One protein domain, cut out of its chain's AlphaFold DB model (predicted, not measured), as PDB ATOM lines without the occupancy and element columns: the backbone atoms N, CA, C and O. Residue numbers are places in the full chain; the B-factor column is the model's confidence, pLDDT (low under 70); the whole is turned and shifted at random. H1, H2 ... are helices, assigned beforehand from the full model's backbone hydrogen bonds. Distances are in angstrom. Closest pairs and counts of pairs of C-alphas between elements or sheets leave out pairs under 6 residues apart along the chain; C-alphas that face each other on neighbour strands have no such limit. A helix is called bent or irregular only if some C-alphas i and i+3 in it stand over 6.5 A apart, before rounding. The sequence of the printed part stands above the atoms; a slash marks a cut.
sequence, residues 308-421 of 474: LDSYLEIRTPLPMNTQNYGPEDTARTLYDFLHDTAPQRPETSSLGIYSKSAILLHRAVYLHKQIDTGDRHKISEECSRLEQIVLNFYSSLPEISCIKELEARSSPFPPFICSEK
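What this domain is: This is residues 308 to 421 of the 474 residues of the protein "Ectomycorrhiza-upregulated binuclear zinc transcription factor" of Lentinula edodes (UniProt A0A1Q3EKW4). A long hairpin of two helices, H3 and H4, makes the long axis, with the short helix H2 over one side of it, near both. H1 lies farther out on that side, while H5 lies at the end of the hairpin away from its turn, where residues 372 to 378 stick out. Long stretches with no named element begin and end the printed part, residues 308 to 326 and 410 to 421. The printed part has 114 residues with five named helices in the order H1, H2, H3, H4, H5 and no named strand; its class is all helix. It is compact, with a radius of gyration of the C-alphas of 15.4 A and spans of 46 by 34 by 24 A.

Where its parts are: After residues 308 to 326, H1 holds residues 327 to 331, 8.2 A from first to last C-alpha, beginning at C-alpha 327 at (-28.816, -33.088, -8.951). H1 is neither bent nor irregular, but only just: C-alphas 328 and 331 are 6.2 A apart. H2 holds residues 334 to 339 and measures 8.7 A. H3 holds residues 350 to 370, 30.3 A long, beginning at C-alpha 350 at (-18.173, -46.378, 0.271). H4 holds residues 376 to 396, 30.0 A long. H5 holds residues 400 to 409, 14.3 A long, and ends at C-alpha 409 at (-16.222, -52.308, -8.595).

How they stand to each other: H3 and H4 form a helical hairpin and touch, the closest C-alphas being those of Leu 367 and Ile 379, 6.7 A apart. They run opposite ways at a shallow tilt of 17 degrees. H2 is close to H3 but not clearly touching, with the C-alphas of Leu 334 and Lys 356 closest at 7.6 A, at a steep tilt of 56 degrees. H2 is likewise close to H4 but not clearly touching, with the C-alphas of Leu 338 and Ile 389 closest at 7.2 A, at a steep tilt of 66 degrees. H5 is close to H3 but not clearly touching, with the C-alphas of Ser 350 and Leu 406 closest at 7.6 A, at a steep tilt of 55 degrees. H1 is apart from H2, H3, H4 and H5, and H5 is apart from H4. Every O i to N i+4 pair is within hydrogen-bond range in H2, H3 and H4, against 5 of 6 in H5 and 0 of 1 in H1, where 0 of 2 O i to N i+3 pairs are within range.

The domain as a whole: The two C-alphas farthest apart, those of Asp 375 and Arg 409, are 46.8 A apart. The printed part has no cut. The links from H1 to H2, H3 to H4 and H4 to H5 are tight, that from H2 to H3 is short, and no link is long. Residues 372 to 378, of which 376 to 378 belong to H4, stand free. The mean pLDDT of the printed part is 77.6, and it is under 70 at residues 308 to 313, 329 to 331, 347 to 348 and 402 to 421.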
ATOM      1  N   LEU A 308     -15.171 -32.584  13.429       57.53
ATOM      2  CA  LEU A 308     -16.468 -31.904  13.271       57.53
ATOM      3  C   LEU A 308     -16.932 -31.102  14.508       57.53
ATOM      4  O   LEU A 308     -18.084 -30.669  14.540       57.53
ATOM      5  N   ASP A 309     -16.082 -30.890  15.526       59.25
ATOM      6  CA  ASP A 309     -16.494 -30.398  16.864       59.25
ATOM      7  C   ASP A 309     -17.299 -29.082  16.818       59.25
ATOM      8  O   ASP A 309     -18.098 -28.819  17.711       59.25
ATOM      9  N   SER A 310     -17.142 -28.268  15.769       57.25
ATOM     10  CA  SER A 310     -17.761 -26.937  15.671       57.25
ATOM     11  C   SER A 310     -18.884 -26.789  14.632       57.25
ATOM     12  O   SER A 310     -19.422 -25.692  14.512       57.25
ATOM     13  N   TYR A 311     -19.250 -27.830  13.868       61.75
ATOM     14  CA  TYR A 311     -19.998 -27.612  12.611       61.75
ATOM     15  C   TYR A 311     -21.120 -28.605  12.289       61.75
ATOM     16  O   TYR A 311     -21.546 -28.697  11.140       61.75
ATOM     17  N   LEU A 312     -21.684 -29.279  13.295       64.00
ATOM     18  CA  LEU A 312     -22.868 -30.144  13.126       64.00
ATOM     19  C   LEU A 312     -24.111 -29.401  12.591       64.00
ATOM     20  O   LEU A 312     -25.090 -30.041  12.227       64.00
ATOM     21  N   GLU A 313     -24.074 -28.068  12.527       68.62
ATOM     22  CA  GLU A 313     -25.128 -27.214  11.968       68.62
ATOM     23  C   GLU A 313     -24.968 -26.947  10.457       68.62
ATOM     24  O   GLU A 313     -25.890 -26.433   9.821       68.62
ATOM     25  N   ILE A 314     -23.820 -27.284   9.852       75.44
ATOM     26  CA  ILE A 314     -23.588 -27.040   8.424       75.44
ATOM     27  C   ILE A 314     -24.284 -28.117   7.583       75.44
ATOM     28  O   ILE A 314     -24.029 -29.315   7.702       75.44
ATOM     29  N   ARG A 315     -25.132 -27.660   6.659       74.88
ATOM     30  CA  ARG A 315     -25.811 -28.478   5.648       74.88
ATOM     31  C   ARG A 315     -24.892 -28.791   4.468       74.88
ATOM     32  O   ARG A 315     -25.073 -28.270   3.372       74.88
ATOM     33  N   THR A 316     -23.888 -29.627   4.702       78.38
ATOM     34  CA  THR A 316     -23.014 -30.127   3.633       78.38
ATOM     35  C   THR A 316     -23.565 -31.440   3.083       78.38
ATOM     36  O   THR A 316     -23.878 -32.319   3.889       78.38
ATOM     37  N   PRO A 317     -23.672 -31.610   1.753       80.00
ATOM     38  CA  PRO A 317     -23.979 -32.902   1.148       80.00
ATOM     39  C   PRO A 317     -23.000 -34.003   1.579       80.00
ATOM     40  O   PRO A 317     -21.832 -33.726   1.863       80.00
ATOM     41  N   LEU A 318     -23.462 -35.253   1.602       79.00
ATOM     42  CA  LEU A 318     -22.588 -36.407   1.828       79.00
ATOM     43  C   LEU A 318     -21.526 -36.521   0.714       79.00
ATOM     44  O   LEU A 318     -21.823 -36.271  -0.460       79.00
ATOM     45  N   PRO A 319     -20.288 -36.914   1.051       78.75
ATOM     46  CA  PRO A 319     -19.261 -37.140   0.053       78.75
ATOM     47  C   PRO A 319     -19.535 -38.436  -0.717       78.75
ATOM     48  O   PRO A 319     -19.879 -39.480  -0.156       78.75
ATOM     49  N   MET A 320     -19.395 -38.363  -2.035       78.69
ATOM     50  CA  MET A 320     -19.672 -39.452  -2.965       78.69
ATOM     51  C   MET A 320     -18.546 -39.571  -3.992       78.69
ATOM     52  O   MET A 320     -17.687 -38.694  -4.128       78.69
ATOM     53  N   ASN A 321     -18.531 -40.683  -4.725       77.88
ATOM     54  CA  ASN A 321     -17.647 -40.800  -5.877       77.88
ATOM     55  C   ASN A 321     -18.031 -39.736  -6.921       77.88
ATOM     56  O   ASN A 321     -19.216 -39.478  -7.129       77.88
ATOM     57  N   THR A 322     -17.044 -39.126  -7.577       74.06
ATOM     58  CA  THR A 322     -17.235 -37.981  -8.489       74.06
ATOM     59  C   THR A 322     -18.224 -38.270  -9.617       74.06
ATOM     60  O   THR A 322     -18.932 -37.370 -10.056       74.06
ATOM     61  N   GLN A 323     -18.317 -39.529 -10.045       76.00
ATOM     62  CA  GLN A 323     -19.230 -39.987 -11.096       76.00
ATOM     63  C   GLN A 323     -20.697 -40.087 -10.644       76.00
ATOM     64  O   GLN A 323     -21.589 -40.104 -11.485       76.00
ATOM     65  N   ASN A 324     -20.952 -40.138  -9.334       76.19
ATOM     66  CA  ASN A 324     -22.278 -40.391  -8.769       76.19
ATOM     67  C   ASN A 324     -23.003 -39.112  -8.327       76.19
ATOM     68  O   ASN A 324     -24.057 -39.208  -7.711       76.19
ATOM     69  N   TYR A 325     -22.451 -37.924  -8.584       72.94
ATOM     70  CA  TYR A 325     -23.116 -36.676  -8.218       72.94
ATOM     71  C   TYR A 325     -24.199 -36.311  -9.237       72.94
ATOM     72  O   TYR A 325     -23.922 -35.679 -10.258       72.94
ATOM     73  N   GLY A 326     -25.438 -36.709  -8.941       74.38
ATOM     74  CA  GLY A 326     -26.643 -36.216  -9.599       74.38
ATOM     75  C   GLY A 326     -27.246 -34.992  -8.889       74.38
ATOM     76  O   GLY A 326     -26.974 -34.754  -7.709       74.38
ATOM     77  N   PRO A 327     -28.110 -34.213  -9.569       70.00
ATOM     78  CA  PRO A 327     -28.816 -33.088  -8.951       70.00
ATOM     79  C   PRO A 327     -29.688 -33.528  -7.762       70.00
ATOM     80  O   PRO A 327     -29.781 -32.805  -6.775       70.00
ATOM     81  N   GLU A 328     -30.265 -34.732  -7.811       71.50
ATOM     82  CA  GLU A 328     -31.126 -35.267  -6.745       71.50
ATOM     83  C   GLU A 328     -30.358 -35.720  -5.491       71.50
ATOM     84  O   GLU A 328     -30.910 -35.713  -4.390       71.50
ATOM     85  N   ASP A 329     -29.077 -36.074  -5.622       68.56
ATOM     86  CA  ASP A 329     -28.287 -36.660  -4.524       68.56
ATOM     87  C   ASP A 329     -27.780 -35.625  -3.516       68.56
ATOM     88  O   ASP A 329     -27.354 -35.947  -2.407       68.56
ATOM     89  N   THR A 330     -27.888 -34.348  -3.866       64.62
ATOM     90  CA  THR A 330     -27.440 -33.228  -3.038       64.62
ATOM     91  C   THR A 330     -28.404 -32.869  -1.909       64.62
ATOM     92  O   THR A 330     -28.033 -32.146  -0.984       64.62
ATOM     93  N   ALA A 331     -29.623 -33.415  -1.945       64.75
ATOM     94  CA  ALA A 331     -30.639 -33.228  -0.915       64.75
ATOM     95  C   ALA A 331     -30.281 -33.899   0.423       64.75
ATOM     96  O   ALA A 331     -30.948 -33.656   1.424       64.75
ATOM     97  N   ARG A 332     -29.256 -34.760   0.452       77.19
ATOM     98  CA  ARG A 332     -28.848 -35.497   1.651       77.19
ATOM     99  C   ARG A 332     -27.640 -34.852   2.283       77.19
ATOM    100  O   ARG A 332     -26.515 -35.017   1.811       77.19
ATOM    101  N   THR A 333     -27.880 -34.152   3.378       84.19
ATOM    102  CA  THR A 333     -26.805 -33.493   4.105       84.19
ATOM    103  C   THR A 333     -26.358 -34.304   5.314       84.19
ATOM    104  O   THR A 333     -27.094 -35.135   5.849       84.19
ATOM    105  N   LEU A 334     -25.134 -34.045   5.776       82.81
ATOM    106  CA  LEU A 334     -24.628 -34.569   7.048       82.81
ATOM    107  C   LEU A 334     -25.551 -34.200   8.213       82.81
ATOM    108  O   LEU A 334     -25.743 -34.994   9.133       82.81
ATOM    109  N   TYR A 335     -26.146 -33.009   8.137       86.19
ATOM    110  CA  TYR A 335     -27.149 -32.545   9.079       86.19
ATOM    111  C   TYR A 335     -28.365 -33.475   9.094       86.19
ATOM    112  O   TYR A 335     -28.765 -33.915  10.169       86.19
ATOM    113  N   ASP A 336     -28.913 -33.819   7.927       88.19
ATOM    114  CA  ASP A 336     -30.112 -34.659   7.854       88.19
ATOM    115  C   ASP A 336     -29.865 -36.069   8.387       88.19
ATOM    116  O   ASP A 336     -30.714 -36.638   9.070       88.19
ATOM    117  N   PHE A 337     -28.672 -36.612   8.135       89.50
ATOM    118  CA  PHE A 337     -28.250 -37.889   8.703       89.50
ATOM    119  C   PHE A 337     -28.166 -37.840  10.236       89.50
ATOM    120  O   PHE A 337     -28.680 -38.723  10.917       89.50
ATOM    121  N   LEU A 338     -27.557 -36.791  10.791       88.88
ATOM    122  CA  LEU A 338     -27.407 -36.617  12.237       88.88
ATOM    123  C   LEU A 338     -28.711 -36.298  12.971       88.88
ATOM    124  O   LEU A 338     -28.751 -36.405  14.195       88.88
ATOM    125  N   HIS A 339     -29.746 -35.854  12.263       89.00
ATOM    126  CA  HIS A 339     -31.056 -35.544  12.838       89.00
ATOM    127  C   HIS A 339     -32.131 -36.561  12.443       89.00
ATOM    128  O   HIS A 339     -33.278 -36.392  12.844       89.00
ATOM    129  N   ASP A 340     -31.757 -37.605  11.696       87.31
ATOM    130  CA  ASP A 340     -32.653 -38.637  11.161       87.31
ATOM    131  C   ASP A 340     -33.876 -38.043  10.427       87.31
ATOM    132  O   ASP A 340     -34.993 -38.548  10.502       87.31
ATOM    133  N   THR A 341     -33.683 -36.914   9.731       86.94
ATOM    134  CA  THR A 341     -34.766 -36.185   9.042       86.94
ATOM    135  C   THR A 341     -35.002 -36.674   7.616       86.94
ATOM    136  O   THR A 341     -36.048 -36.379   7.036       86.94
ATOM    137  N   ALA A 342     -34.051 -37.405   7.029       81.94
ATOM    138  CA  ALA A 342     -34.130 -37.894   5.657       81.94
ATOM    139  C   ALA A 342     -34.371 -39.413   5.604       81.94
ATOM    140  O   ALA A 342     -33.759 -40.160   6.368       81.94
ATOM    141  N   PRO A 343     -35.197 -39.907   4.659       78.25
ATOM    142  CA  PRO A 343     -35.440 -41.335   4.507       78.25
ATOM    143  C   PRO A 343     -34.140 -42.077   4.173       78.25
ATOM    144  O   PRO A 343     -33.454 -41.761   3.191       78.25
ATOM    145  N   GLN A 344     -33.831 -43.097   4.975       71.19
ATOM    146  CA  GLN A 344     -32.703 -43.999   4.758       71.19
ATOM    147  C   GLN A 344     -32.898 -44.689   3.396       71.19
ATOM    148  O   GLN A 344     -33.855 -45.433   3.193       71.19
ATOM    149  N   ARG A 345     -32.013 -44.417   2.428       74.88
ATOM    150  CA  ARG A 345     -31.845 -45.318   1.271       74.88
ATOM    151  C   ARG A 345     -30.566 -46.107   1.505       74.88
ATOM    152  O   ARG A 345     -29.638 -45.508   2.057       74.88
ATOM    153  N   PRO A 346     -30.504 -47.370   1.057       74.69
ATOM    154  CA  PRO A 346     -29.267 -48.135   1.087       74.69
ATOM    155  C   PRO A 346     -28.166 -47.310   0.424       74.69
ATOM    156  O   PRO A 346     -28.303 -46.871  -0.721       74.69
ATOM    157  N   GLU A 347     -27.117 -47.014   1.185       69.19
ATOM    158  CA  GLU A 347     -25.994 -46.258   0.659       69.19
ATOM    159  C   GLU A 347     -25.145 -47.148  -0.225       69.19
ATOM    160  O   GLU A 347     -24.690 -48.212   0.181       69.19
ATOM    161  N   THR A 348     -24.915 -46.686  -1.445       68.62
ATOM    162  CA  THR A 348     -24.091 -47.396  -2.424       68.62
ATOM    163  C   THR A 348     -22.659 -46.870  -2.471       68.62
ATOM    164  O   THR A 348     -21.794 -47.504  -3.066       68.62
ATOM    165  N   SER A 349     -22.382 -45.714  -1.860       84.56
ATOM    166  CA  SER A 349     -21.057 -45.094  -1.890       84.56
ATOM    167  C   SER A 349     -20.268 -45.442  -0.634       84.56
ATOM    168  O   SER A 349     -20.646 -45.043   0.468       84.56
ATOM    169  N   SER A 350     -19.123 -46.102  -0.811       83.19
ATOM    170  CA  SER A 350     -18.173 -46.378   0.271       83.19
ATOM    171  C   SER A 350     -17.757 -45.096   0.998       83.19
ATOM    172  O   SER A 350     -17.769 -45.050   2.223       83.19
ATOM    173  N   LEU A 351     -17.493 -44.011   0.260       81.69
ATOM    174  CA  LEU A 351     -17.127 -42.712   0.836       81.69
ATOM    175  C   LEU A 351     -18.225 -42.134   1.744       81.69
ATOM    176  O   LEU A 351     -17.915 -41.597   2.805       81.69
ATOM    177  N   GLY A 352     -19.498 -42.315   1.373       84.31
ATOM    178  CA  GLY A 352     -20.639 -41.888   2.187       84.31
ATOM    179  C   GLY A 352     -20.704 -42.659   3.506       84.31
ATOM    180  O   GLY A 352     -20.765 -42.048   4.574       84.31
ATOM    181  N   ILE A 353     -20.547 -43.986   3.430       87.25
ATOM    182  CA  ILE A 353     -20.489 -44.882   4.593       87.25
ATOM    183  C   ILE A 353     -19.340 -44.479   5.529       87.25
ATOM    184  O   ILE A 353     -19.536 -44.367   6.744       87.25
ATOM    185  N   TYR A 354     -18.146 -44.215   4.989       83.12
ATOM    186  CA  TYR A 354     -16.998 -43.789   5.792       83.12
ATOM    187  C   TYR A 354     -17.232 -42.443   6.461       83.12
ATOM    188  O   TYR A 354     -16.942 -42.293   7.647       83.12
ATOM    189  N   SER A 355     -17.786 -41.469   5.744       84.06
ATOM    190  CA  SER A 355     -18.060 -40.158   6.321       84.06
ATOM    191  C   SER A 355     -19.134 -40.211   7.395       84.06
ATOM    192  O   SER A 355     -18.935 -39.620   8.454       84.06
ATOM    193  N   LYS A 356     -20.207 -40.984   7.203       87.56
ATOM    194  CA  LYS A 356     -21.186 -41.251   8.267       87.56
ATOM    195  C   LYS A 356     -20.541 -41.884   9.491       87.56
ATOM    196  O   LYS A 356     -20.732 -41.390  10.599       87.56
ATOM    197  N   SER A 357     -19.733 -42.922   9.292       89.25
ATOM    198  CA  SER A 357     -19.024 -43.609  10.379       89.25
ATOM    199  C   SER A 357     -18.111 -42.652  11.150       89.25
ATOM    200  O   SER A 357     -18.150 -42.606  12.379       89.25
ATOM    201  N   ALA A 358     -17.327 -41.844  10.431       84.06
ATOM    202  CA  ALA A 358     -16.435 -40.852  11.018       84.06
ATOM    203  C   ALA A 358     -17.209 -39.797  11.818       84.06
ATOM    204  O   ALA A 358     -16.815 -39.459  12.930       84.06
ATOM    205  N   ILE A 359     -18.339 -39.320  11.293       85.56
ATOM    206  CA  ILE A 359     -19.203 -38.342  11.959       85.56
ATOM    207  C   ILE A 359     -19.832 -38.918  13.229       85.56
ATOM    208  O   ILE A 359     -19.864 -38.228  14.248       85.56
ATOM    209  N   LEU A 360     -20.297 -40.170  13.201       90.81
ATOM    210  CA  LEU A 360     -20.844 -40.844  14.380       90.81
ATOM    211  C   LEU A 360     -19.783 -41.019  15.467       90.81
ATOM    212  O   LEU A 360     -20.019 -40.650  16.617       90.81
ATOM    213  N   LEU A 361     -18.596 -41.515  15.098       88.69
ATOM    214  CA  LEU A 361     -17.470 -41.652  16.022       88.69
ATOM    215  C   LEU A 361     -17.089 -40.297  16.621       88.69
ATOM    216  O   LEU A 361     -16.920 -40.161  17.831       88.69
ATOM    217  N   HIS A 362     -16.998 -39.280  15.774       83.88
ATOM    218  CA  HIS A 362     -16.676 -37.934  16.196       83.88
ATOM    219  C   HIS A 362     -17.733 -37.374  17.163       83.88
ATOM    220  O   HIS A 362     -17.390 -36.822  18.208       83.88
ATOM    221  N   ARG A 363     -19.028 -37.547  16.867       88.50
ATOM    222  CA  ARG A 363     -20.120 -37.131  17.760       88.50
ATOM    223  C   ARG A 363     -20.056 -37.862  19.101       88.50
ATOM    224  O   ARG A 363     -20.270 -37.221  20.126       88.50
ATOM    225  N   ALA A 364     -19.708 -39.149  19.111       91.56
ATOM    226  CA  ALA A 364     -19.508 -39.912  20.342       91.56
ATOM    227  C   ALA A 364     -18.361 -39.337  21.190       91.56
ATOM    228  O   ALA A 364     -18.534 -39.104  22.385       91.56
ATOM    229  N   VAL A 365     -17.212 -39.038  20.570       88.62
ATOM    230  CA  VAL A 365     -16.061 -38.415  21.249       88.62
ATOM    231  C   VAL A 365     -16.416 -37.026  21.788       88.62
ATOM    232  O   VAL A 365     -16.057 -36.696  22.917       88.62
ATOM    233  N   TYR A 366     -17.152 -36.224  21.016       87.88
ATOM    234  CA  TYR A 366     -17.642 -34.919  21.459       87.88
ATOM    235  C   TYR A 366     -18.541 -35.043  22.694       87.88
ATOM    236  O   TYR A 366     -18.308 -34.363  23.693       87.88
ATOM    237  N   LEU A 367     -19.544 -35.929  22.652       90.62
ATOM    238  CA  LEU A 367     -20.441 -36.156  23.787       90.62
ATOM    239  C   LEU A 367     -19.669 -36.649  25.008       90.62
ATOM    240  O   LEU A 367     -19.926 -36.166  26.105       90.62
ATOM    241  N   HIS A 368     -18.674 -37.518  24.816       91.94
ATOM    242  CA  HIS A 368     -17.805 -37.980  25.893       91.94
ATOM    243  C   HIS A 368     -17.060 -36.826  26.581       91.94
ATOM    244  O   HIS A 368     -17.108 -36.726  27.802       91.94
ATOM    245  N   LYS A 369     -16.455 -35.899  25.823       88.50
ATOM    246  CA  LYS A 369     -15.797 -34.702  26.389       88.50
ATOM    247  C   LYS A 369     -16.772 -33.786  27.143       88.50
ATOM    248  O   LYS A 369     -16.378 -33.094  28.079       88.50
ATOM    249  N   GLN A 370     -18.036 -33.748  26.723       90.69
ATOM    250  CA  GLN A 370     -19.066 -32.938  27.376       90.69
ATOM    251  C   GLN A 370     -19.535 -33.541  28.707       90.69
ATOM    252  O   GLN A 370     -20.034 -32.785  29.535       90.69
ATOM    253  N   ILE A 371     -19.352 -34.849  28.952       93.69
ATOM    254  CA  ILE A 371     -19.791 -35.525  30.194       93.69
ATOM    255  C   ILE A 371     -19.279 -34.800  31.444       93.69
ATOM    256  O   ILE A 371     -20.022 -34.678  32.418       93.69
ATOM    257  N   ASP A 372     -18.056 -34.273  31.394       91.62
ATOM    258  CA  ASP A 372     -17.424 -33.619  32.542       91.62
ATOM    259  C   ASP A 372     -17.858 -32.158  32.740       91.62
ATOM    260  O   ASP A 372     -17.677 -31.597  33.821       91.62
ATOM    261  N   THR A 373     -18.414 -31.514  31.710       91.81
ATOM    262  CA  THR A 373     -18.630 -30.054  31.684       91.81
ATOM    263  C   THR A 373     -20.086 -29.631  31.493       91.81
ATOM    264  O   THR A 373     -20.433 -28.494  31.823       91.81
ATOM    265  N   GLY A 374     -20.947 -30.509  30.976       90.75
ATOM    266  CA  GLY A 374     -22.315 -30.177  30.592       90.75
ATOM    267  C   GLY A 374     -23.409 -30.717  31.516       90.75
ATOM    268  O   GLY A 374     -23.183 -31.428  32.494       90.75
ATOM    269  N   ASP A 375     -24.645 -30.357  31.178       94.94
ATOM    270  CA  ASP A 375     -25.853 -30.847  31.840       94.94
ATOM    271  C   ASP A 375     -26.037 -32.348  31.557       94.94
ATOM    272  O   ASP A 375     -26.311 -32.750  30.422       94.94
ATOM    273  N   ARG A 376     -25.896 -33.175  32.602       94.50
ATOM    274  CA  ARG A 376     -25.948 -34.644  32.507       94.50
ATOM    275  C   ARG A 376     -27.233 -35.141  31.851       94.50
ATOM    276  O   ARG A 376     -27.183 -36.136  31.134       94.50
ATOM    277  N   HIS A 377     -28.363 -34.459  32.065       95.31
ATOM    278  CA  HIS A 377     -29.633 -34.864  31.465       95.31
ATOM    279  C   HIS A 377     -29.610 -34.670  29.946       95.31
ATOM    280  O   HIS A 377     -29.908 -35.599  29.200       95.31
ATOM    281  N   LYS A 378     -29.185 -33.489  29.481       94.31
ATOM    282  CA  LYS A 378     -29.070 -33.189  28.043       94.31
ATOM    283  C   LYS A 378     -28.076 -34.112  27.347       94.31
ATOM    284  O   LYS A 378     -28.324 -34.559  26.235       94.31
ATOM    285  N   ILE A 379     -26.960 -34.419  28.006       94.50
ATOM    286  CA  ILE A 379     -25.955 -35.336  27.456       94.50
ATOM    287  C   ILE A 379     -26.516 -36.757  27.365       94.50
ATOM    288  O   ILE A 379     -26.316 -37.413  26.351       94.50
ATOM    289  N   SER A 380     -27.254 -37.222  28.378       96.00
ATOM    290  CA  SER A 380     -27.904 -38.538  28.350       96.00
ATOM    291  C   SER A 380     -28.916 -38.662  27.206       96.00
ATOM    292  O   SER A 380     -28.976 -39.700  26.545       96.00
ATOM    293  N   GLU A 381     -29.696 -37.610  26.957       96.12
ATOM    294  CA  GLU A 381     -30.645 -37.541  25.844       96.12
ATOM    295  C   GLU A 381     -29.919 -37.591  24.489       96.12
ATOM    296  O   GLU A 381     -30.244 -38.422  23.642       96.12
ATOM    297  N   GLU A 382     -28.871 -36.782  24.309       94.44
ATOM    298  CA  GLU A 382     -28.064 -36.791  23.084       94.44
ATOM    299  C   GLU A 382     -27.321 -38.117  22.862       94.44
ATOM    300  O   GLU A 382     -27.200 -38.557  21.719       94.44
ATOM    301  N   CYS A 383     -26.852 -38.784  23.923       95.75
ATOM    302  CA  CYS A 383     -26.260 -40.121  23.833       95.75
ATOM    303  C   CYS A 383     -27.287 -41.157  23.368       95.75
ATOM    304  O   CYS A 383     -26.989 -41.938  22.468       95.75
ATOM    305  N   SER A 384     -28.501 -41.125  23.927       96.31
ATOM    306  CA  SER A 384     -29.591 -42.028  23.526       96.31
ATOM    307  C   SER A 384     -29.984 -41.797  22.064       96.31
ATOM    308  O   SER A 384     -30.185 -42.740  21.302       96.31
ATOM    309  N   ARG A 385     -30.034 -40.526  21.640       95.56
ATOM    310  CA  ARG A 385     -30.278 -40.149  20.243       95.56
ATOM    311  C   ARG A 385     -29.176 -40.663  19.319       95.56
ATOM    312  O   ARG A 385     -29.476 -41.231  18.274       95.56
ATOM    313  N   LEU A 386     -27.909 -40.493  19.703       94.88
ATOM    314  CA  LEU A 386     -26.774 -40.996  18.932       94.88
ATOM    315  C   LEU A 386     -26.806 -42.524  18.809       94.88
ATOM    316  O   LEU A 386     -26.557 -43.038  17.723       94.88
ATOM    317  N   GLU A 387     -27.141 -43.242  19.882       96.12
ATOM    318  CA  GLU A 387     -27.272 -44.701  19.873       96.12
ATOM    319  C   GLU A 387     -28.316 -45.168  18.851       96.12
ATOM    320  O   GLU A 387     -28.027 -46.047  18.040       96.12
ATOM    321  N   GLN A 388     -29.485 -44.521  18.802       95.62
ATOM    322  CA  GLN A 388     -30.505 -44.823  17.791       95.62
ATOM    323  C   GLN A 388     -29.993 -44.589  16.365       95.62
ATOM    324  O   GLN A 388     -30.178 -45.441  15.498       95.62
ATOM    325  N   ILE A 389     -29.280 -43.485  16.116       94.06
ATOM    326  CA  ILE A 389     -28.701 -43.210  14.790       94.06
ATOM    327  C   ILE A 389     -27.650 -44.268  14.426       94.06
ATOM    328  O   ILE A 389     -27.605 -44.711  13.280       94.06
ATOM    329  N   VAL A 390     -26.823 -44.706  15.381       94.50
ATOM    330  CA  VAL A 390     -25.835 -45.776  15.167       94.50
ATOM    331  C   VAL A 390     -26.525 -47.093  14.809       94.50
ATOM    332  O   VAL A 390     -26.080 -47.763  13.880       94.50
ATOM    333  N   LEU A 391     -27.622 -47.450  15.482       94.38
ATOM    334  CA  LEU A 391     -28.396 -48.662  15.181       94.38
ATOM    335  C   LEU A 391     -29.081 -48.583  13.807       94.38
ATOM    336  O   LEU A 391     -29.020 -49.537  13.025       94.38
ATOM    337  N   ASN A 392     -29.664 -47.432  13.468       92.88
ATOM    338  CA  ASN A 392     -30.255 -47.183  12.149       92.88
ATOM    339  C   ASN A 392     -29.190 -47.253  11.049       92.88
ATOM    340  O   ASN A 392     -29.386 -47.891  10.018       92.88
ATOM    341  N   PHE A 393     -28.022 -46.656  11.286       92.62
ATOM    342  CA  PHE A 393     -26.903 -46.730  10.360       92.62
ATOM    343  C   PHE A 393     -26.405 -48.167  10.196       92.62
ATOM    344  O   PHE A 393     -26.279 -48.628   9.065       92.62
ATOM    345  N   TYR A 394     -26.201 -48.899  11.293       92.50
ATOM    346  CA  TYR A 394     -25.759 -50.294  11.273       92.50
ATOM    347  C   TYR A 394     -26.715 -51.195  10.484       92.50
ATOM    348  O   TYR A 394     -26.267 -51.984   9.659       92.50
ATOM    349  N   SER A 395     -28.027 -51.035  10.677       91.69
ATOM    350  CA  SER A 395     -29.038 -51.791   9.922       91.69
ATOM    351  C   SER A 395     -29.121 -51.403   8.439       91.69
ATOM    352  O   SER A 395     -29.583 -52.200   7.628       91.69
ATOM    353  N   SER A 396     -28.643 -50.208   8.070       90.75
ATOM    354  CA  SER A 396     -28.554 -49.753   6.676       90.75
ATOM    355  C   SER A 396     -27.292 -50.220   5.937       90.75
ATOM    356  O   SER A 396     -27.219 -50.066   4.715       90.75
ATOM    357  N   LEU A 397     -26.292 -50.753   6.654       90.31
ATOM    358  CA  LEU A 397     -25.036 -51.180   6.044       90.31
ATOM    359  C   LEU A 397     -25.260 -52.398   5.133       90.31
ATOM    360  O   LEU A 397     -25.959 -53.335   5.521       90.31
ATOM    361  N   PRO A 398     -24.648 -52.425   3.935       87.31
ATOM    362  CA  PRO A 398     -24.673 -53.613   3.094       87.31
ATOM    363  C   PRO A 398     -23.938 -54.771   3.785       87.31
ATOM    364  O   PRO A 398     -22.992 -54.556   4.547       87.31
ATOM    365  N   GLU A 399     -24.334 -56.010   3.484       86.19
ATOM    366  CA  GLU A 399     -23.603 -57.185   3.965       86.19
ATOM    367  C   GLU A 399     -22.116 -57.111   3.574       86.19
ATOM    368  O   GLU A 399     -21.759 -56.678   2.477       86.19
ATOM    369  N   ILE A 400     -21.233 -57.581   4.461       76.38
ATOM    370  CA  ILE A 400     -19.768 -57.519   4.293       76.38
ATOM    371  C   ILE A 400     -19.303 -58.197   2.989       76.38
ATOM    372  O   ILE A 400     -18.316 -57.786   2.379       76.38
ATOM    373  N   SER A 401     -20.026 -59.224   2.543       75.31
ATOM    374  CA  SER A 401     -19.845 -59.885   1.244       75.31
ATOM    375  C   SER A 401     -19.968 -58.896   0.076       75.31
ATOM    376  O   SER A 401     -19.111 -58.871  -0.805       75.31
ATOM    377  N   CYS A 402     -20.976 -58.027   0.120       68.62
ATOM    378  CA  CYS A 402     -21.251 -57.001  -0.879       68.62
ATOM    379  C   CYS A 402     -20.234 -55.848  -0.820       68.62
ATOM    380  O   CYS A 402     -19.907 -55.261  -1.848       68.62
ATOM    381  N   ILE A 403     -19.658 -55.564   0.357       64.12
ATOM    382  CA  ILE A 403     -18.606 -54.542   0.507       64.12
ATOM    383  C   ILE A 403     -17.362 -54.914  -0.303       64.12
ATOM    384  O   ILE A 403     -16.824 -54.059  -0.997       64.12
ATOM    385  N   LYS A 404     -16.948 -56.187  -0.305       67.94
ATOM    386  CA  LYS A 404     -15.813 -56.640  -1.130       67.94
ATOM    387  C   LYS A 404     -16.080 -56.482  -2.625       67.94
ATOM    388  O   LYS A 404     -15.164 -56.184  -3.383       67.94
ATOM    389  N   GLU A 405     -17.327 -56.663  -3.057       64.12
ATOM    390  CA  GLU A 405     -17.720 -56.412  -4.445       64.12
ATOM    391  C   GLU A 405     -17.786 -54.918  -4.772       64.12
ATOM    392  O   GLU A 405     -17.377 -54.514  -5.856       64.12
ATOM    393  N   LEU A 406     -18.257 -54.082  -3.844       61.41
ATOM    394  CA  LEU A 406     -18.235 -52.624  -3.971       61.41
ATOM    395  C   LEU A 406     -16.798 -52.096  -4.031       61.41
ATOM    396  O   LEU A 406     -16.505 -51.275  -4.895       61.41
ATOM    397  N   GLU A 407     -15.892 -52.608  -3.199       61.81
ATOM    398  CA  GLU A 407     -14.444 -52.343  -3.240       61.81
ATOM    399  C   GLU A 407     -13.762 -52.919  -4.489       61.81
ATOM    400  O   GLU A 407     -12.701 -52.444  -4.873       61.81
ATOM    401  N   ALA A 408     -14.344 -53.936  -5.128       60.53
ATOM    402  CA  ALA A 408     -13.846 -54.466  -6.395       60.53
ATOM    403  C   ALA A 408     -14.366 -53.677  -7.612       60.53
ATOM    404  O   ALA A 408     -13.686 -53.610  -8.636       60.53
ATOM    405  N   ARG A 409     -15.574 -53.093  -7.524       56.09
ATOM    406  CA  ARG A 409     -16.222 -52.308  -8.595       56.09
ATOM    407  C   ARG A 409     -15.848 -50.829  -8.566       56.09
ATOM    408  O   ARG A 409     -15.713 -50.210  -9.617       56.09
ATOM    409  N   SER A 410     -15.689 -50.251  -7.380       50.53
ATOM    410  CA  SER A 410     -14.987 -48.981  -7.208       50.53
ATOM    411  C   SER A 410     -13.491 -49.289  -7.191       50.53
ATOM    412  O   SER A 410     -13.083 -50.232  -6.535       50.53
ATOM    413  N   SER A 411     -12.678 -48.577  -7.977       43.00
ATOM    414  CA  SER A 411     -11.215 -48.770  -8.052       43.00
ATOM    415  C   SER A 411     -10.589 -49.105  -6.675       43.00
ATOM    416  O   SER A 411     -10.939 -48.458  -5.685       43.00
ATOM    417  N   PRO A 412      -9.647 -50.064  -6.593       38.84
ATOM    418  CA  PRO A 412      -9.568 -51.036  -5.503       38.84
ATOM    419  C   PRO A 412      -8.863 -50.496  -4.261       38.84
ATOM    420  O   PRO A 412      -7.746 -50.913  -3.991       38.84
ATOM    421  N   PHE A 413      -9.436 -49.561  -3.501       39.75
ATOM    422  CA  PHE A 413      -8.699 -48.976  -2.373       39.75
ATOM    423  C   PHE A 413      -9.599 -48.491  -1.220       39.75
ATOM    424  O   PHE A 413     -10.393 -47.570  -1.418       39.75
ATOM    425  N   PRO A 414      -9.426 -49.023   0.006       35.06
ATOM    426  CA  PRO A 414     -10.152 -48.569   1.195       35.06
ATOM    427  C   PRO A 414      -9.487 -47.319   1.813       35.06
ATOM    428  O   PRO A 414      -8.258 -47.240   1.815       35.06
ATOM    429  N   PRO A 415     -10.212 -46.351   2.404       43.03
ATOM    430  CA  PRO A 415      -9.620 -45.251   3.152       43.03
ATOM    431  C   PRO A 415      -9.482 -45.542   4.666       43.03
ATOM    432  O   PRO A 415     -10.420 -45.903   5.363       43.03
ATOM    433  N   PHE A 416      -8.250 -45.302   5.112       50.59
ATOM    434  CA  PHE A 416      -7.726 -44.694   6.344       50.59
ATOM    435  C   PHE A 416      -7.922 -45.139   7.809       50.59
ATOM    436  O   PHE A 416      -8.999 -45.423   8.308       50.59
ATOM    437  N   ILE A 417      -6.753 -45.013   8.477       41.03
ATOM    438  CA  ILE A 417      -6.366 -44.876   9.897       41.03
ATOM    439  C   ILE A 417      -7.310 -45.532  10.903       41.03
ATOM    440  O   ILE A 417      -8.297 -44.964  11.357       41.03
ATOM    441  N   CYS A 418      -6.873 -46.710  11.353       32.16
ATOM    442  CA  CYS A 418      -7.311 -47.328  12.593       32.16
ATOM    443  C   CYS A 418      -7.304 -46.280  13.727       32.16
ATOM    444  O   CYS A 418      -6.266 -45.677  14.022       32.16
ATOM    445  N   SER A 419      -8.466 -46.089  14.357       38.16
ATOM    446  CA  SER A 419      -8.750 -45.187  15.488       38.16
ATOM    447  C   SER A 419      -7.764 -45.300  16.665       38.16
ATOM    448  O   SER A 419      -7.727 -44.419  17.523       38.16
ATOM    449  N   GLU A 420      -6.943 -46.345  16.708       35.59
ATOM    450  CA  GLU A 420      -6.012 -46.660  17.793       35.59
ATOM    451  C   GLU A 420      -4.888 -45.620  17.983       35.59
ATOM    452  O   GLU A 420      -4.304 -45.522  19.060       35.59
ATOM    453  N   LYS A 421      -4.594 -44.788  16.969       35.69
ATOM    454  CA  LYS A 421      -3.606 -43.696  17.100       35.69
ATOM    455  C   LYS A 421      -4.192 -42.350  17.530       35.69
ATOM    456  O   LYS A 421      -3.445 -41.520  18.038       35.69
TER     457      LYS A 421